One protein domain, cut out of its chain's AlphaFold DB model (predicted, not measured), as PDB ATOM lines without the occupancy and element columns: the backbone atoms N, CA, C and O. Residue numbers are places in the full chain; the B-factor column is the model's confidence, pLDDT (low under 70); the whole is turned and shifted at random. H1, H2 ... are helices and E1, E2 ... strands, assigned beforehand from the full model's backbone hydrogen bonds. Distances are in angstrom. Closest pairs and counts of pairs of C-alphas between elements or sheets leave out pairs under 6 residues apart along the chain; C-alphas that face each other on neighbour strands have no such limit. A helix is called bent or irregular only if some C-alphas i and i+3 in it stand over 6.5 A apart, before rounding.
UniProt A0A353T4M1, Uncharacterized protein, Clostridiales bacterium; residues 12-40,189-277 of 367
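What this domain is: This is residues 12 to 40 and 189 to 277 of the 367 residues of an uncharacterized protein of Clostridiales bacterium (UniProt A0A353T4M1). Three helices, H3, H4 and H5, run side by side, with H3 close beside H4 and H5 folding back more loosely past H4; H2 comes before H3 nearly in line with it, lengthening that side. Beyond the end of H5, the short strand E2 comes near E1, in a region of short pairings and loops that also holds the small helix H1, while residues 199 to 204 stick out at the H2 end. The printed part has 118 residues, with five named helices and two named strands in the order H1, E1, H2, H3, H4, H5, E2; E1 and E2 pair with no named strand, and the class is mostly helix. The whole is compact, with a radius of gyration of the C-alphas of 15.6 A, and elongated, spanning 50 by 32 by 22 A.

How they stand to each other: The longest helix, H5, residues 258 to 272, is close to but not clearly touching H4, residues 242 to 255; their closest C-alphas, of Leu 253 and Lys 261, are 6.5 A apart, at a shallow tilt of 19 degrees, opposite ways. H4 touches H3, residues 218 to 229, closest at the C-alphas of Ile 228 and Tyr 252, 5.7 A, at a shallow tilt of 10 degrees, the same way. H3 is close to but not clearly touching H2, residues 204 to 215, at a shallow tilt of 25 degrees, the same way; the closest C-alphas, of Tyr 213 and Val 219, are 7.0 A apart. H5 and E2, residues 274 to 277, meet only through their link. The closest C-alphas of E2 and E1, residues 189 to 191, are those of Lys 277 and Gly 189, 5.3 A apart. Residues 37 to 38 pair antiparallel with residues 190 to 191 of E1. H1, residues 20 to 24, touches no helix. Every O i to N i+4 pair is within hydrogen-bond range in H2 and H4, against 5 of 8 in H3, 9 of 11 in H5 and 0 of 1 in H1, where 1 of 2 O i to N i+3 pairs is.

Where its parts are: H5 measures 22.8 A, H4 19.8 A, H3 17.7 A and H2 16.4 A; H1 measures 8.1 A, E2 7.7 A and E1 7.0 A. H5 is irregular, with C-alphas 259 and 262 7.4 A apart, and H1 only just, with C-alphas 20 and 23 6.7 A apart. C-alpha 20 opens H1 at (19.683, -5.111, -31.841), and C-alpha 277 ends E2 at (28.748, -4.606, -27.343).

The domain as a whole: The farthest C-alphas, of Lys 202 and Asp 259, are 51.1 A apart. Residues 41 to 188 are not printed, and C-alphas 40 and 189 are 8.2 A apart across the cut. The links E1 to H2 and H3 to H4 are long. Mean pLDDT of the printed part is 77.8, with residues 217 to 241 under 70.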
ATOM      1  N   ASN A  12       9.193  -5.450 -36.976       73.38
ATOM      2  CA  ASN A  12      10.264  -5.454 -37.962       73.38
ATOM      3  C   ASN A  12      11.601  -5.033 -37.344       73.38
ATOM      4  O   ASN A  12      11.709  -3.965 -36.745       73.38
ATOM      5  N   LEU A  13      12.645  -5.839 -37.557       75.31
ATOM      6  CA  LEU A  13      14.001  -5.547 -37.076       75.31
ATOM      7  C   LEU A  13      14.539  -4.194 -37.556       75.31
ATOM      8  O   LEU A  13      15.326  -3.582 -36.847       75.31
ATOM      9  N   LYS A  14      14.106  -3.711 -38.727       76.62
ATOM     10  CA  LYS A  14      14.530  -2.408 -39.272       76.62
ATOM     11  C   LYS A  14      14.079  -1.212 -38.422       76.62
ATOM     12  O   LYS A  14      14.595  -0.114 -38.606       76.62
ATOM     13  N   ASP A  15      13.063  -1.410 -37.583       74.44
ATOM     14  CA  ASP A  15      12.514  -0.372 -36.711       74.44
ATOM     15  C   ASP A  15      13.235  -0.362 -35.344       74.44
ATOM     16  O   ASP A  15      12.985   0.507 -34.508       74.44
ATOM     17  N   LEU A  16      14.153  -1.313 -35.125       75.06
ATOM     18  CA  LEU A  16      15.012  -1.429 -33.949       75.06
ATOM     19  C   LEU A  16      16.407  -0.853 -34.247       75.06
ATOM     20  O   LEU A  16      16.780  -0.730 -35.414       75.06
ATOM     21  N   PRO A  17      17.206  -0.502 -33.219       72.31
ATOM     22  CA  PRO A  17      18.599  -0.121 -33.433       72.31
ATOM     23  C   PRO A  17      19.354  -1.188 -34.234       72.31
ATOM     24  O   PRO A  17      19.182  -2.373 -33.970       72.31
ATOM     25  N   ASP A  18      20.237  -0.781 -35.152       75.31
ATOM     26  CA  ASP A  18      20.961  -1.705 -36.050       75.31
ATOM     27  C   ASP A  18      21.722  -2.812 -35.308       75.31
ATOM     28  O   ASP A  18      21.913  -3.908 -35.822       75.31
ATOM     29  N   TRP A  19      22.159  -2.526 -34.082       73.19
ATOM     30  CA  TRP A  19      22.864  -3.471 -33.225       73.19
ATOM     31  C   TRP A  19      21.952  -4.469 -32.507       73.19
ATOM     32  O   TRP A  19      22.447  -5.365 -31.824       73.19
ATOM     33  N   TYR A  20      20.631  -4.315 -32.606       77.06
ATOM     34  CA  TYR A  20      19.683  -5.111 -31.841       77.06
ATOM     35  C   TYR A  20      19.828  -6.625 -32.108       77.06
ATOM     36  O   TYR A  20      19.922  -7.390 -31.148       77.06
ATOM     37  N   PRO A  21      19.911  -7.103 -33.362       78.19
ATOM     38  CA  PRO A  21      20.018  -8.537 -33.634       78.19
ATOM     39  C   PRO A  21      21.282  -9.192 -33.065       78.19
ATOM     40  O   PRO A  21      21.267 -10.393 -32.798       78.19
ATOM     41  N   ASP A  22      22.363  -8.435 -32.864       76.94
ATOM     42  CA  ASP A  22      23.695  -8.982 -32.580       76.94
ATOM     43  C   ASP A  22      23.718  -9.863 -31.326       76.94
ATOM     44  O   ASP A  22      24.313 -10.936 -31.325       76.94
ATOM     45  N   TYR A  23      23.003  -9.455 -30.276       76.81
ATOM     46  CA  TYR A  23      22.976 -10.168 -28.995       76.81
ATOM     47  C   TYR A  23      22.283 -11.531 -29.043       76.81
ATOM     48  O   TYR A  23      22.469 -12.357 -28.150       76.81
ATOM     49  N   THR A  24      21.452 -11.771 -30.056       81.94
ATOM     50  CA  THR A  24      20.717 -13.028 -30.227       81.94
ATOM     51  C   THR A  24      21.056 -13.719 -31.543       81.94
ATOM     52  O   THR A  24      20.375 -14.681 -31.916       81.94
ATOM     53  N   THR A  25      22.106 -13.263 -32.231       82.25
ATOM     54  CA  THR A  25      22.582 -13.838 -33.488       82.25
ATOM     55  C   THR A  25      23.685 -14.857 -33.238       82.25
ATOM     56  O   THR A  25      24.625 -14.623 -32.484       82.25
ATOM     57  N   TYR A  26      23.582 -16.007 -33.894       77.50
ATOM     58  CA  TYR A  26      24.622 -17.029 -33.935       77.50
ATOM     59  C   TYR A  26      24.638 -17.659 -35.330       77.50
ATOM     60  O   TYR A  26      23.578 -17.980 -35.860       77.50
ATOM     61  N   GLU A  27      25.815 -17.811 -35.945       78.81
ATOM     62  CA  GLU A  27      25.953 -18.331 -37.323       78.81
ATOM     63  C   GLU A  27      24.971 -17.672 -38.321       78.81
ATOM     64  O   GLU A  27      24.237 -18.357 -39.039       78.81
ATOM     65  N   ASP A  28      24.921 -16.334 -38.319       81.12
ATOM     66  CA  ASP A  28      24.048 -15.504 -39.169       81.12
ATOM     67  C   ASP A  28      22.533 -15.744 -38.998       81.12
ATOM     68  O   ASP A  28      21.734 -15.378 -39.864       81.12
ATOM     69  N   LYS A  29      22.110 -16.354 -37.883       85.00
ATOM     70  CA  LYS A  29      20.697 -16.609 -37.562       85.00
ATOM     71  C   LYS A  29      20.307 -16.021 -36.226       85.00
ATOM     72  O   LYS A  29      21.052 -16.127 -35.255       85.00
ATOM     73  N   ILE A  30      19.090 -15.499 -36.145       86.56
ATOM     74  CA  ILE A  30      18.548 -14.918 -34.923       86.56
ATOM     75  C   ILE A  30      17.782 -15.992 -34.146       86.56
ATOM     76  O   ILE A  30      16.852 -16.649 -34.646       86.56
ATOM     77  N   TYR A  31      18.153 -16.152 -32.878       87.69
ATOM     78  CA  TYR A  31      17.603 -17.154 -31.963       87.69
ATOM     79  C   TYR A  31      16.639 -16.581 -30.929       87.69
ATOM     80  O   TYR A  31      15.913 -17.349 -30.295       87.69
ATOM     81  N   GLY A  32      16.551 -15.257 -30.801       88.44
ATOM     82  CA  GLY A  32      15.631 -14.644 -29.856       88.44
ATOM     83  C   GLY A  32      15.382 -13.156 -30.045       88.44
ATOM     84  O   GLY A  32      15.996 -12.495 -30.879       88.44
ATOM     85  N   VAL A  33      14.463 -12.653 -29.230       86.56
ATOM     86  CA  VAL A  33      14.114 -11.237 -29.047       86.56
ATOM     87  C   VAL A  33      14.271 -10.881 -27.572       86.56
ATOM     88  O   VAL A  33      14.194 -11.769 -26.731       86.56
ATOM     89  N   TYR A  34      14.477  -9.619 -27.227       80.69
ATOM     90  CA  TYR A  34      14.689  -9.169 -25.854       80.69
ATOM     91  C   TYR A  34      13.998  -7.833 -25.602       80.69
ATOM     92  O   TYR A  34      13.681  -7.093 -26.523       80.69
ATOM     93  N   THR A  35      13.710  -7.540 -24.342       74.44
ATOM     94  CA  THR A  35      12.951  -6.344 -23.943       74.44
ATOM     95  C   THR A  35      13.817  -5.109 -23.772       74.44
ATOM     96  O   THR A  35      13.379  -3.985 -24.031       74.44
ATOM     97  N   ASP A  36      15.032  -5.319 -23.291       72.88
ATOM     98  CA  ASP A  36      15.883  -4.287 -22.738       72.88
ATOM     99  C   ASP A  36      17.352  -4.613 -22.971       72.88
ATOM    100  O   ASP A  36      17.786  -5.768 -22.983       72.88
ATOM    101  N   VAL A  37      18.117  -3.543 -23.131       75.81
ATOM    102  CA  VAL A  37      19.557  -3.567 -22.943       75.81
ATOM    103  C   VAL A  37      19.835  -2.911 -21.612       75.81
ATOM    104  O   VAL A  37      19.182  -1.942 -21.227       75.81
ATOM    105  N   SER A  38      20.815  -3.440 -20.909       78.94
ATOM    106  CA  SER A  38      21.366  -2.843 -19.720       78.94
ATOM    107  C   SER A  38      22.773  -2.319 -19.956       78.94
ATOM    108  O   SER A  38      23.471  -2.732 -20.877       78.94
ATOM    109  N   THR A  39      23.188  -1.387 -19.113       83.56
ATOM    110  CA  THR A  39      24.532  -0.829 -19.080       83.56
ATOM    111  C   THR A  39      24.909  -0.485 -17.647       83.56
ATOM    112  O   THR A  39      24.035  -0.242 -16.822       83.56
ATOM    113  N   GLU A  40      26.200  -0.459 -17.336       87.81
ATOM    114  CA  GLU A  40      26.693  -0.017 -16.031       87.81
ATOM    115  C   GLU A  40      26.793   1.511 -15.986       87.81
ATOM    116  O   GLU A  40      27.322   2.151 -16.899       87.81
ATOM    117  N   GLY A 189      26.771  -2.290 -23.596       81.00
ATOM    118  CA  GLY A 189      25.430  -2.870 -23.617       81.00
ATOM    119  C   GLY A 189      25.449  -4.363 -23.279       81.00
ATOM    120  O   GLY A 189      26.243  -5.119 -23.853       81.00
ATOM    121  N   PHE A 190      24.526  -4.792 -22.424       79.00
ATOM    122  CA  PHE A 190      24.254  -6.182 -22.055       79.00
ATOM    123  C   PHE A 190      22.776  -6.511 -22.277       79.00
ATOM    124  O   PHE A 190      21.929  -5.664 -22.027       79.00
ATOM    125  N   ILE A 191      22.436  -7.739 -22.664       77.38
ATOM    126  CA  ILE A 191      21.040  -8.200 -22.611       77.38
ATOM    127  C   ILE A 191      20.807  -9.002 -21.330       77.38
ATOM    128  O   ILE A 191      21.550  -9.938 -21.033       77.38
ATOM    129  N   ASN A 192      19.774  -8.641 -20.570       70.69
ATOM    130  CA  ASN A 192      19.423  -9.325 -19.322       70.69
ATOM    131  C   ASN A 192      18.317 -10.367 -19.531       70.69
ATOM    132  O   ASN A 192      18.333 -11.427 -18.904       70.69
ATOM    133  N   GLN A 193      17.359 -10.079 -20.415       75.25
ATOM    134  CA  GLN A 193      16.207 -10.938 -20.665       75.25
ATOM    135  C   GLN A 193      15.976 -11.101 -22.158       75.25
ATOM    136  O   GLN A 193      15.664 -10.143 -22.854       75.25
ATOM    137  N   TRP A 194      16.089 -12.333 -22.642       81.88
ATOM    138  CA  TRP A 194      15.788 -12.675 -24.024       81.88
ATOM    139  C   TRP A 194      14.897 -13.911 -24.087       81.88
ATOM    140  O   TRP A 194      14.874 -14.754 -23.189       81.88
ATOM    141  N   TYR A 195      14.156 -14.009 -25.179       86.50
ATOM    142  CA  TYR A 195      13.161 -15.025 -25.427       86.50
ATOM    143  C   TYR A 195      13.423 -15.669 -26.779       86.50
ATOM    144  O   TYR A 195      13.506 -14.986 -27.799       86.50
ATOM    145  N   GLY A 196      13.510 -16.994 -26.791       90.44
ATOM    146  CA  GLY A 196      13.594 -17.799 -28.003       90.44
ATOM    147  C   GLY A 196      12.485 -18.842 -28.043       90.44
ATOM    148  O   GLY A 196      11.922 -19.214 -27.012       90.44
ATOM    149  N   ILE A 197      12.176 -19.335 -29.241       92.81
ATOM    150  CA  ILE A 197      11.251 -20.457 -29.426       92.81
ATOM    151  C   ILE A 197      12.075 -21.750 -29.427       92.81
ATOM    152  O   ILE A 197      12.910 -21.928 -30.317       92.81
ATOM    153  N   PRO A 198      11.862 -22.674 -28.469       90.19
ATOM    154  CA  PRO A 198      12.562 -23.953 -28.469       90.19
ATOM    155  C   PRO A 198      12.254 -24.758 -29.736       90.19
ATOM    156  O   PRO A 198      11.099 -24.847 -30.147       90.19
ATOM    157  N   THR A 199      13.251 -25.449 -30.294       87.19
ATOM    158  CA  THR A 199      13.085 -26.292 -31.498       87.19
ATOM    159  C   THR A 199      11.996 -27.365 -31.338       87.19
ATOM    160  O   THR A 199      11.379 -27.780 -32.312       87.19
ATOM    161  N   GLY A 200      11.735 -27.817 -30.104       88.06
ATOM    162  CA  GLY A 200      10.690 -28.796 -29.780       88.06
ATOM    163  C   GLY A 200       9.294 -28.211 -29.524       88.06
ATOM    164  O   GLY A 200       8.409 -28.946 -29.081       88.06
ATOM    165  N   ALA A 201       9.081 -26.907 -29.733       92.50
ATOM    166  CA  ALA A 201       7.790 -26.269 -29.496       92.50
ATOM    167  C   ALA A 201       6.703 -26.879 -30.399       92.50
ATOM    168  O   ALA A 201       6.796 -26.858 -31.620       92.50
ATOM    169  N   LYS A 202       5.631 -27.399 -29.786       95.75
ATOM    170  CA  LYS A 202       4.498 -28.003 -30.516       95.75
ATOM    171  C   LYS A 202       3.619 -26.974 -31.238       95.75
ATOM    172  O   LYS A 202       2.838 -27.353 -32.101       95.75
ATOM    173  N   ASN A 203       3.709 -25.707 -30.838       95.69
ATOM    174  CA  ASN A 203       2.978 -24.585 -31.420       95.69
ATOM    175  C   ASN A 203       3.914 -23.363 -31.519       95.69
ATOM    176  O   ASN A 203       3.846 -22.481 -30.658       95.69
ATOM    177  N   PRO A 204       4.835 -23.340 -32.498       93.94
ATOM    178  CA  PRO A 204       5.793 -22.247 -32.646       93.94
ATOM    179  C   PRO A 204       5.106 -20.921 -33.009       93.94
ATOM    180  O   PRO A 204       5.497 -19.889 -32.473       93.94
ATOM    181  N   ASP A 205       4.017 -20.942 -33.783       94.06
ATOM    182  CA  ASP A 205       3.266 -19.727 -34.140       94.06
ATOM    183  C   ASP A 205       2.620 -19.077 -32.913       94.06
ATOM    184  O   ASP A 205       2.718 -17.870 -32.698       94.06
ATOM    185  N   GLY A 206       1.996 -19.885 -32.049       94.44
ATOM    186  CA  GLY A 206       1.457 -19.402 -30.779       94.44
ATOM    187  C   GLY A 206       2.544 -18.908 -29.823       94.44
ATOM    188  O   GLY A 206       2.329 -17.929 -29.111       94.44
ATOM    189  N   ALA A 207       3.717 -19.549 -29.825       94.12
ATOM    190  CA  ALA A 207       4.864 -19.066 -29.064       94.12
ATOM    191  C   ALA A 207       5.328 -17.699 -29.587       94.12
ATOM    192  O   ALA A 207       5.516 -16.792 -28.781       94.12
ATOM    193  N   TRP A 208       5.429 -17.514 -30.908       91.81
ATOM    194  CA  TRP A 208       5.770 -16.221 -31.502       91.81
ATOM    195  C   TRP A 208       4.782 -15.122 -31.104       91.81
ATOM    196  O   TRP A 208       5.215 -14.053 -30.685       91.81
ATOM    197  N   LEU A 209       3.473 -15.390 -31.141       90.19
ATOM    198  CA  LEU A 209       2.462 -14.418 -30.706       90.19
ATOM    199  C   LEU A 209       2.672 -13.966 -29.253       90.19
ATOM    200  O   LEU A 209       2.559 -12.774 -28.963       90.19
ATOM    201  N   LEU A 210       3.010 -14.894 -28.352       88.75
ATOM    202  CA  LEU A 210       3.326 -14.566 -26.961       88.75
ATOM    203  C   LEU A 210       4.627 -13.762 -26.849       88.75
ATOM    204  O   LEU A 210       4.651 -12.757 -26.147       88.75
ATOM    205  N   LEU A 211       5.695 -14.176 -27.538       88.56
ATOM    206  CA  LEU A 211       6.977 -13.470 -27.483       88.56
ATOM    207  C   LEU A 211       6.859 -12.051 -28.038       88.56
ATOM    208  O   LEU A 211       7.338 -11.120 -27.396       88.56
ATOM    209  N   LYS A 212       6.165 -11.881 -29.172       84.94
ATOM    210  CA  LYS A 212       5.843 -10.571 -29.746       84.94
ATOM    211  C   LYS A 212       5.090  -9.724 -28.728       84.94
ATOM    212  O   LYS A 212       5.549  -8.641 -28.399       84.94
ATOM    213  N   TYR A 213       4.016 -10.252 -28.134       81.75
ATOM    214  CA  TYR A 213       3.291  -9.556 -27.066       81.75
ATOM    215  C   TYR A 213       4.213  -9.131 -25.911       81.75
ATOM    216  O   TYR A 213       4.108  -8.001 -25.428       81.75
ATOM    217  N   CYS A 214       5.147  -9.987 -25.490       79.19
ATOM    218  CA  CYS A 214       6.088  -9.652 -24.426       79.19
ATOM    219  C   CYS A 214       7.016  -8.481 -24.776       79.19
ATOM    220  O   CYS A 214       7.298  -7.668 -23.898       79.19
ATOM    221  N   VAL A 215       7.457  -8.365 -26.033       77.06
ATOM    222  CA  VAL A 215       8.426  -7.339 -26.454       77.06
ATOM    223  C   VAL A 215       7.796  -6.113 -27.133       77.06
ATOM    224  O   VAL A 215       8.452  -5.087 -27.215       77.06
ATOM    225  N   THR A 216       6.538  -6.139 -27.582       72.38
ATOM    226  CA  THR A 216       5.899  -5.020 -28.323       72.38
ATOM    227  C   THR A 216       4.787  -4.312 -27.553       72.38
ATOM    228  O   THR A 216       3.855  -3.777 -28.148       72.38
ATOM    229  N   GLY A 217       4.813  -4.354 -26.223       63.03
ATOM    230  CA  GLY A 217       3.907  -3.535 -25.411       63.03
ATOM    231  C   GLY A 217       2.827  -4.285 -24.639       63.03
ATOM    232  O   GLY A 217       2.113  -3.679 -23.847       63.03
ATOM    233  N   GLY A 218       2.718  -5.604 -24.773       64.62
ATOM    234  CA  GLY A 218       1.869  -6.399 -23.892       64.62
ATOM    235  C   GLY A 218       2.346  -6.404 -22.440       64.62
ATOM    236  O   GLY A 218       1.541  -6.299 -21.516       64.62
ATOM    237  N   VAL A 219       3.664  -6.460 -22.241       59.31
ATOM    238  CA  VAL A 219       4.286  -6.260 -20.925       59.31
ATOM    239  C   VAL A 219       4.276  -4.780 -20.550       59.31
ATOM    240  O   VAL A 219       3.982  -4.478 -19.400       59.31
ATOM    241  N   SER A 220       4.496  -3.856 -21.495       52.91
ATOM    242  CA  SER A 220       4.399  -2.416 -21.215       52.91
ATOM    243  C   SER A 220       3.021  -2.053 -20.670       52.91
ATOM    244  O   SER A 220       2.972  -1.548 -19.572       52.91
ATOM    245  N   ASN A 221       1.907  -2.471 -21.278       56.78
ATOM    246  CA  ASN A 221       0.556  -2.227 -20.740       56.78
ATOM    247  C   ASN A 221       0.316  -2.809 -19.330       56.78
ATOM    248  O   ASN A 221      -0.486  -2.271 -18.565       56.78
ATOM    249  N   VAL A 222       0.969  -3.924 -18.980       59.34
ATOM    250  CA  VAL A 222       0.894  -4.514 -17.630       59.34
ATOM    251  C   VAL A 222       1.738  -3.702 -16.643       59.34
ATOM    252  O   VAL A 222       1.297  -3.445 -15.526       59.34
ATOM    253  N   MET A 223       2.921  -3.258 -17.066       56.97
ATOM    254  CA  MET A 223       3.823  -2.429 -16.263       56.97
ATOM    255  C   MET A 223       3.381  -0.960 -16.204       56.97
ATOM    256  O   MET A 223       3.702  -0.285 -15.235       56.97
ATOM    257  N   ASP A 224       2.596  -0.484 -17.171       58.72
ATOM    258  CA  ASP A 224       2.041   0.865 -17.258       58.72
ATOM    259  C   ASP A 224       1.254   1.180 -15.990       58.72
ATOM    260  O   ASP A 224       1.446   2.239 -15.408       58.72
ATOM    261  N   GLY A 225       0.416   0.261 -15.505       58.97
ATOM    262  CA  GLY A 225      -0.342   0.475 -14.269       58.97
ATOM    263  C   GLY A 225       0.566   0.707 -13.060       58.97
ATOM    264  O   GLY A 225       0.485   1.740 -12.402       58.97
ATOM    265  N   GLU A 226       1.482  -0.224 -12.796       58.00
ATOM    266  CA  GLU A 226       2.326  -0.182 -11.595       58.00
ATOM    267  C   GLU A 226       3.392   0.923 -11.644       58.00
ATOM    268  O   GLU A 226       3.670   1.562 -10.630       58.00
ATOM    269  N   ALA A 227       3.969   1.187 -12.817       58.84
ATOM    270  CA  ALA A 227       4.989   2.211 -13.024       58.84
ATOM    271  C   ALA A 227       4.438   3.633 -12.940       58.84
ATOM    272  O   ALA A 227       5.087   4.523 -12.394       58.84
ATOM    273  N   ILE A 228       3.247   3.858 -13.500       63.31
ATOM    274  CA  ILE A 228       2.569   5.155 -13.450       63.31
ATOM    275  C   ILE A 228       2.096   5.444 -12.032       63.31
ATOM    276  O   ILE A 228       2.242   6.573 -11.564       63.31
ATOM    277  N   ASP A 229       1.538   4.441 -11.357       64.62
ATOM    278  CA  ASP A 229       1.038   4.595  -9.993       64.62
ATOM    279  C   ASP A 229       2.188   4.668  -8.972       64.62
ATOM    280  O   ASP A 229       2.006   5.163  -7.857       64.62
ATOM    281  N   ASN A 230       3.391   4.224  -9.357       66.38
ATOM    282  CA  ASN A 230       4.593   4.290  -8.538       66.38
ATOM    283  C   ASN A 230       5.835   4.709  -9.352       66.38
ATOM    284  O   ASN A 230       6.768   3.919  -9.548       66.38
ATOM    285  N   PRO A 231       5.907   5.985  -9.776       64.88
ATOM    286  CA  PRO A 231       6.988   6.480 -10.624       64.88
ATOM    287  C   PRO A 231       8.353   6.433  -9.918       64.88
ATOM    288  O   PRO A 231       9.400   6.580 -10.533       64.88
ATOM    289  N   GLU A 232       8.393   6.193  -8.611       64.38
ATOM    290  CA  GLU A 232       9.634   6.152  -7.841       64.38
ATOM    291  C   GLU A 232      10.262   4.753  -7.761       64.38
ATOM    292  O   GLU A 232      11.387   4.645  -7.279       64.38
ATOM    293  N   THR A 233       9.593   3.693  -8.237       60.09
ATOM    294  CA  THR A 233      10.118   2.314  -8.144       60.09
ATOM    295  C   THR A 233      10.661   1.738  -9.437       60.09
ATOM    296  O   THR A 233      11.481   0.827  -9.387       60.09
ATOM    297  N   TRP A 234      10.222   2.225 -10.597       62.84
ATOM    298  CA  TRP A 234      10.585   1.593 -11.864       62.84
ATOM    299  C   TRP A 234      10.576   2.593 -13.018       62.84
ATOM    300  O   TRP A 234       9.560   3.230 -13.252       62.84
ATOM    301  N   VAL A 235      11.695   2.729 -13.736       64.25
ATOM    302  CA  VAL A 235      11.784   3.496 -14.990       64.25
ATOM    303  C   VAL A 235      11.620   2.526 -16.167       64.25
ATOM    304  O   VAL A 235      12.321   1.508 -16.184       64.25
ATOM    305  N   PRO A 236      10.788   2.846 -17.175       63.38
ATOM    306  CA  PRO A 236      10.685   2.055 -18.397       63.38
ATOM    307  C   PRO A 236      12.047   1.759 -19.047       63.38
ATOM    308  O   PRO A 236      12.886   2.646 -19.210       63.38
ATOM    309  N   VAL A 237      12.272   0.494 -19.412       63.19
ATOM    310  CA  VAL A 237      13.503  -0.010 -20.067       63.19
ATOM    311  C   VAL A 237      13.274  -0.487 -21.507       63.19
ATOM    312  O   VAL A 237      14.218  -0.885 -22.179       63.19
ATOM    313  N   PHE A 238      12.032  -0.445 -21.997       64.12
ATOM    314  CA  PHE A 238      11.653  -1.070 -23.265       64.12
ATOM    315  C   PHE A 238      12.256  -0.361 -24.477       64.12
ATOM    316  O   PHE A 238      11.987   0.816 -24.704       64.12
ATOM    317  N   MET A 239      13.045  -1.081 -25.273       62.16
ATOM    318  CA  MET A 239      13.695  -0.530 -26.473       62.16
ATOM    319  C   MET A 239      13.019  -0.939 -27.788       62.16
ATOM    320  O   MET A 239      13.344  -0.394 -28.839       62.16
ATOM    321  N   THR A 240      12.084  -1.884 -27.728       64.62
ATOM    322  CA  THR A 240      11.533  -2.607 -28.883       64.62
ATOM    323  C   THR A 240      10.273  -2.001 -29.500       64.62
ATOM    324  O   THR A 240       9.919  -2.357 -30.619       64.62
ATOM    325  N   ASP A 241       9.621  -1.066 -28.807       69.62
ATOM    326  CA  ASP A 241       8.556  -0.214 -29.352       69.62
ATOM    327  C   ASP A 241       8.805   1.240 -28.910       69.62
ATOM    328  O   ASP A 241       8.396   1.639 -27.813       69.62
ATOM    329  N   PRO A 242       9.500   2.050 -29.731       70.25
ATOM    330  CA  PRO A 242       9.826   3.427 -29.377       70.25
ATOM    331  C   PRO A 242       8.594   4.308 -29.142       70.25
ATOM    332  O   PRO A 242       8.650   5.224 -28.323       70.25
ATOM    333  N   ALA A 243       7.480   4.054 -29.834       71.31
ATOM    334  CA  ALA A 243       6.275   4.866 -29.699       71.31
ATOM    335  C   ALA A 243       5.585   4.598 -28.357       71.31
ATOM    336  O   ALA A 243       5.295   5.547 -27.621       71.31
ATOM    337  N   ALA A 244       5.386   3.324 -28.007       71.12
ATOM    338  CA  ALA A 244       4.835   2.941 -26.708       71.12
ATOM    339  C   ALA A 244       5.766   3.353 -25.560       71.12
ATOM    340  O   ALA A 244       5.310   3.938 -24.576       71.12
ATOM    341  N   LYS A 245       7.081   3.141 -25.715       74.25
ATOM    342  CA  LYS A 245       8.086   3.584 -24.742       74.25
ATOM    343  C   LYS A 245       7.997   5.088 -24.496       74.25
ATOM    344  O   LYS A 245       7.945   5.492 -23.340       74.25
ATOM    345  N   ASN A 246       7.978   5.910 -25.547       76.19
ATOM    346  CA  ASN A 246       7.956   7.366 -25.397       76.19
ATOM    347  C   ASN A 246       6.670   7.838 -24.706       76.19
ATOM    348  O   ASN A 246       6.739   8.638 -23.778       76.19
ATOM    349  N   ALA A 247       5.513   7.286 -25.087       73.94
ATOM    350  CA  ALA A 247       4.241   7.620 -24.448       73.94
ATOM    351  C   ALA A 247       4.225   7.261 -22.949       73.94
ATOM    352  O   ALA A 247       3.730   8.035 -22.125       73.94
ATOM    353  N   LEU A 248       4.795   6.108 -22.585       75.06
ATOM    354  CA  LEU A 248       4.945   5.698 -21.191       75.06
ATOM    355  C   LEU A 248       5.960   6.572 -20.446       75.06
ATOM    356  O   LEU A 248       5.714   6.978 -19.311       75.06
ATOM    357  N   PHE A 249       7.087   6.881 -21.083       78.31
ATOM    358  CA  PHE A 249       8.161   7.673 -20.499       78.31
ATOM    359  C   PHE A 249       7.723   9.108 -20.192       78.31
ATOM    360  O   PHE A 249       8.024   9.599 -19.108       78.31
ATOM    361  N   ASP A 250       6.958   9.754 -21.074       81.06
ATOM    362  CA  ASP A 250       6.431  11.103 -20.830       81.06
ATOM    363  C   ASP A 250       5.532  11.121 -19.587       81.06
ATOM    364  O   ASP A 250       5.726  11.917 -18.664       81.06
ATOM    365  N   LYS A 251       4.599  10.167 -19.500       78.00
ATOM    366  CA  LYS A 251       3.701  10.038 -18.347       78.00
ATOM    367  C   LYS A 251       4.458   9.683 -17.066       78.00
ATOM    368  O   LYS A 251       4.113  10.155 -15.982       78.00
ATOM    369  N   TYR A 252       5.492   8.862 -17.175       79.25
ATOM    370  CA  TYR A 252       6.383   8.539 -16.072       79.25
ATOM    371  C   TYR A 252       7.147   9.779 -15.576       79.25
ATOM    372  O   TYR A 252       7.178  10.068 -14.374       79.25
ATOM    373  N   LEU A 253       7.722  10.554 -16.495       83.62
ATOM    374  CA  LEU A 253       8.490  11.760 -16.201       83.62
ATOM    375  C   LEU A 253       7.612  12.857 -15.590       83.62
ATOM    376  O   LEU A 253       8.062  13.575 -14.693       83.62
ATOM    377  N   ASP A 254       6.358  12.978 -16.021       84.75
ATOM    378  CA  ASP A 254       5.387  13.911 -15.448       84.75
ATOM    379  C   ASP A 254       5.140  13.635 -13.961       84.75
ATOM    380  O   ASP A 254       5.166  14.576 -13.158       84.75
ATOM    381  N   ASN A 255       5.004  12.358 -13.596       80.44
ATOM    382  CA  ASN A 255       4.733  11.909 -12.228       80.44
ATOM    383  C   ASN A 255       5.996  11.745 -11.359       80.44
ATOM    384  O   ASN A 255       5.890  11.635 -10.139       80.44
ATOM    385  N   THR A 256       7.189  11.758 -11.958       81.88
ATOM    386  CA  THR A 256       8.469  11.703 -11.237       81.88
ATOM    387  C   THR A 256       8.682  12.965 -10.398       81.88
ATOM    388  O   THR A 256       8.418  14.085 -10.850       81.88
ATOM    389  N   ARG A 257       9.206  12.832  -9.177       83.44
ATOM    390  CA  ARG A 257       9.491  14.000  -8.327       83.44
ATOM    391  C   ARG A 257      10.533  14.958  -8.949       83.44
ATOM    392  O   ARG A 257      11.482  14.503  -9.595       83.44
ATOM    393  N   PRO A 258      10.415  16.288  -8.744       86.56
ATOM    394  CA  PRO A 258      11.258  17.269  -9.435       86.56
ATOM    395  C   PRO A 258      12.771  17.096  -9.238       86.56
ATOM    396  O   PRO A 258      13.529  17.341 -10.173       86.56
ATOM    397  N   ASP A 259      13.219  16.665  -8.056       83.12
ATOM    398  CA  ASP A 259      14.640  16.578  -7.697       83.12
ATOM    399  C   ASP A 259      15.413  15.465  -8.425       83.12
ATOM    400  O   ASP A 259      16.642  15.507  -8.436       83.12
ATOM    401  N   ILE A 260      14.722  14.511  -9.068       82.81
ATOM    402  CA  ILE A 260      15.357  13.434  -9.855       82.81
ATOM    403  C   ILE A 260      14.921  13.383 -11.320       82.81
ATOM    404  O   ILE A 260      15.383  12.501 -12.043       82.81
ATOM    405  N   LYS A 261      14.064  14.303 -11.794       87.31
ATOM    406  CA  LYS A 261      13.649  14.325 -13.211       87.31
ATOM    407  C   LYS A 261      14.852  14.379 -14.146       87.31
ATOM    408  O   LYS A 261      14.895  13.640 -15.122       87.31
ATOM    409  N   GLN A 262      15.850  15.197 -13.806       89.06
ATOM    410  CA  GLN A 262      17.070  15.287 -14.602       89.06
ATOM    411  C   GLN A 262      17.807  13.947 -14.655       89.06
ATOM    412  O   GLN A 262      18.210  13.531 -15.725       89.06
ATOM    413  N   SER A 263      17.892  13.211 -13.549       87.19
ATOM    414  CA  SER A 263      18.558  11.904 -13.534       87.19
ATOM    415  C   SER A 263      17.810  10.843 -14.332       87.19
ATOM    416  O   SER A 263      18.429   9.971 -14.928       87.19
ATOM    417  N   VAL A 264      16.479  10.924 -14.393       84.81
ATOM    418  CA  VAL A 264      15.689  10.077 -15.296       84.81
ATOM    419  C   VAL A 264      15.992  10.405 -16.764       84.81
ATOM    420  O   VAL A 264      16.112   9.488 -17.569       84.81
ATOM    421  N   LEU A 265      16.175  11.682 -17.109       88.31
ATOM    422  CA  LEU A 265      16.573  12.099 -18.457       88.31
ATOM    423  C   LEU A 265      18.018  11.696 -18.788       88.31
ATOM    424  O   LEU A 265      18.268  11.144 -19.856       88.31
ATOM    425  N   ASP A 266      18.956  11.912 -17.864       89.00
ATOM    426  CA  ASP A 266      20.370  11.558 -18.030       89.00
ATOM    427  C   ASP A 266      20.527  10.054 -18.291       89.00
ATOM    428  O   ASP A 266      21.315   9.643 -19.141       89.00
ATOM    429  N   ARG A 267      19.718   9.225 -17.623       85.69
ATOM    430  CA  ARG A 267      19.637   7.782 -17.877       85.69
ATOM    431  C   ARG A 267      19.280   7.454 -19.328       85.69
ATOM    432  O   ARG A 267      19.928   6.596 -19.925       85.69
ATOM    433  N   GLU A 268      18.283   8.123 -19.904       82.25
ATOM    434  CA  GLU A 268      17.906   7.906 -21.308       82.25
ATOM    435  C   GLU A 268      19.021   8.317 -22.273       82.25
ATOM    436  O   GLU A 268      19.230   7.663 -23.296       82.25
ATOM    437  N   GLU A 269      19.776   9.364 -21.940       86.75
ATOM    438  CA  GLU A 269      20.939   9.771 -22.726       86.75
ATOM    439  C   GLU A 269      22.086   8.757 -22.644       86.75
ATOM    440  O   GLU A 269      22.770   8.535 -23.641       86.75
ATOM    441  N   ILE A 270      22.283   8.085 -21.505       87.38
ATOM    442  CA  ILE A 270      23.296   7.024 -21.381       87.38
ATOM    443  C   ILE A 270      22.967   5.849 -22.312       87.38
ATOM    444  O   ILE A 270      23.858   5.368 -23.011       87.38
ATOM    445  N   TYR A 271      21.703   5.427 -22.403       81.38
ATOM    446  CA  TYR A 271      21.305   4.355 -23.325       81.38
ATOM    447  C   TYR A 271      21.604   4.679 -24.790       81.38
ATOM    448  O   TYR A 271      22.029   3.805 -25.545       81.38
ATOM    449  N   LYS A 272      21.445   5.944 -25.193       80.31
ATOM    450  CA  LYS A 272      21.778   6.404 -26.552       80.31
ATOM    451  C   LYS A 272      23.281   6.370 -26.846       80.31
ATOM    452  O   LYS A 272      23.665   6.452 -28.009       80.31
ATOM    453  N   LYS A 273      24.125   6.263 -25.815       84.25
ATOM    454  CA  LYS A 273      25.590   6.240 -25.923       84.25
ATOM    455  C   LYS A 273      26.189   4.837 -25.940       84.25
ATOM    456  O   LYS A 273      27.407   4.736 -26.066       84.25
ATOM    457  N   ILE A 274      25.380   3.775 -25.828       83.19
ATOM    458  CA  ILE A 274      25.873   2.392 -25.913       83.19
ATOM    459  C   ILE A 274      26.644   2.207 -27.224       83.19
ATOM    460  O   ILE A 274      26.094   2.334 -28.317       83.19
ATOM    461  N   ASN A 275      27.938   1.929 -27.091       82.19
ATOM    462  CA  ASN A 275      28.885   1.852 -28.202       82.19
ATOM    463  C   ASN A 275      29.854   0.667 -28.088       82.19
ATOM    464  O   ASN A 275      30.552   0.364 -29.053       82.19
ATOM    465  N   ILE A 276      29.855  -0.041 -26.955       79.25
ATOM    466  CA  ILE A 276      30.552  -1.313 -26.788       79.25
ATOM    467  C   ILE A 276      29.527  -2.413 -26.588       79.25
ATOM    468  O   ILE A 276      28.755  -2.405 -25.632       79.25
ATOM    469  N   LYS A 277      29.565  -3.404 -27.468       72.94
ATOM    470  CA  LYS A 277      28.748  -4.606 -27.343       72.94
ATOM    471  C   LYS A 277      29.587  -5.668 -26.671       72.94
ATOM    472  O   LYS A 277      30.703  -5.921 -27.119       72.94
TER     473      LYS A 277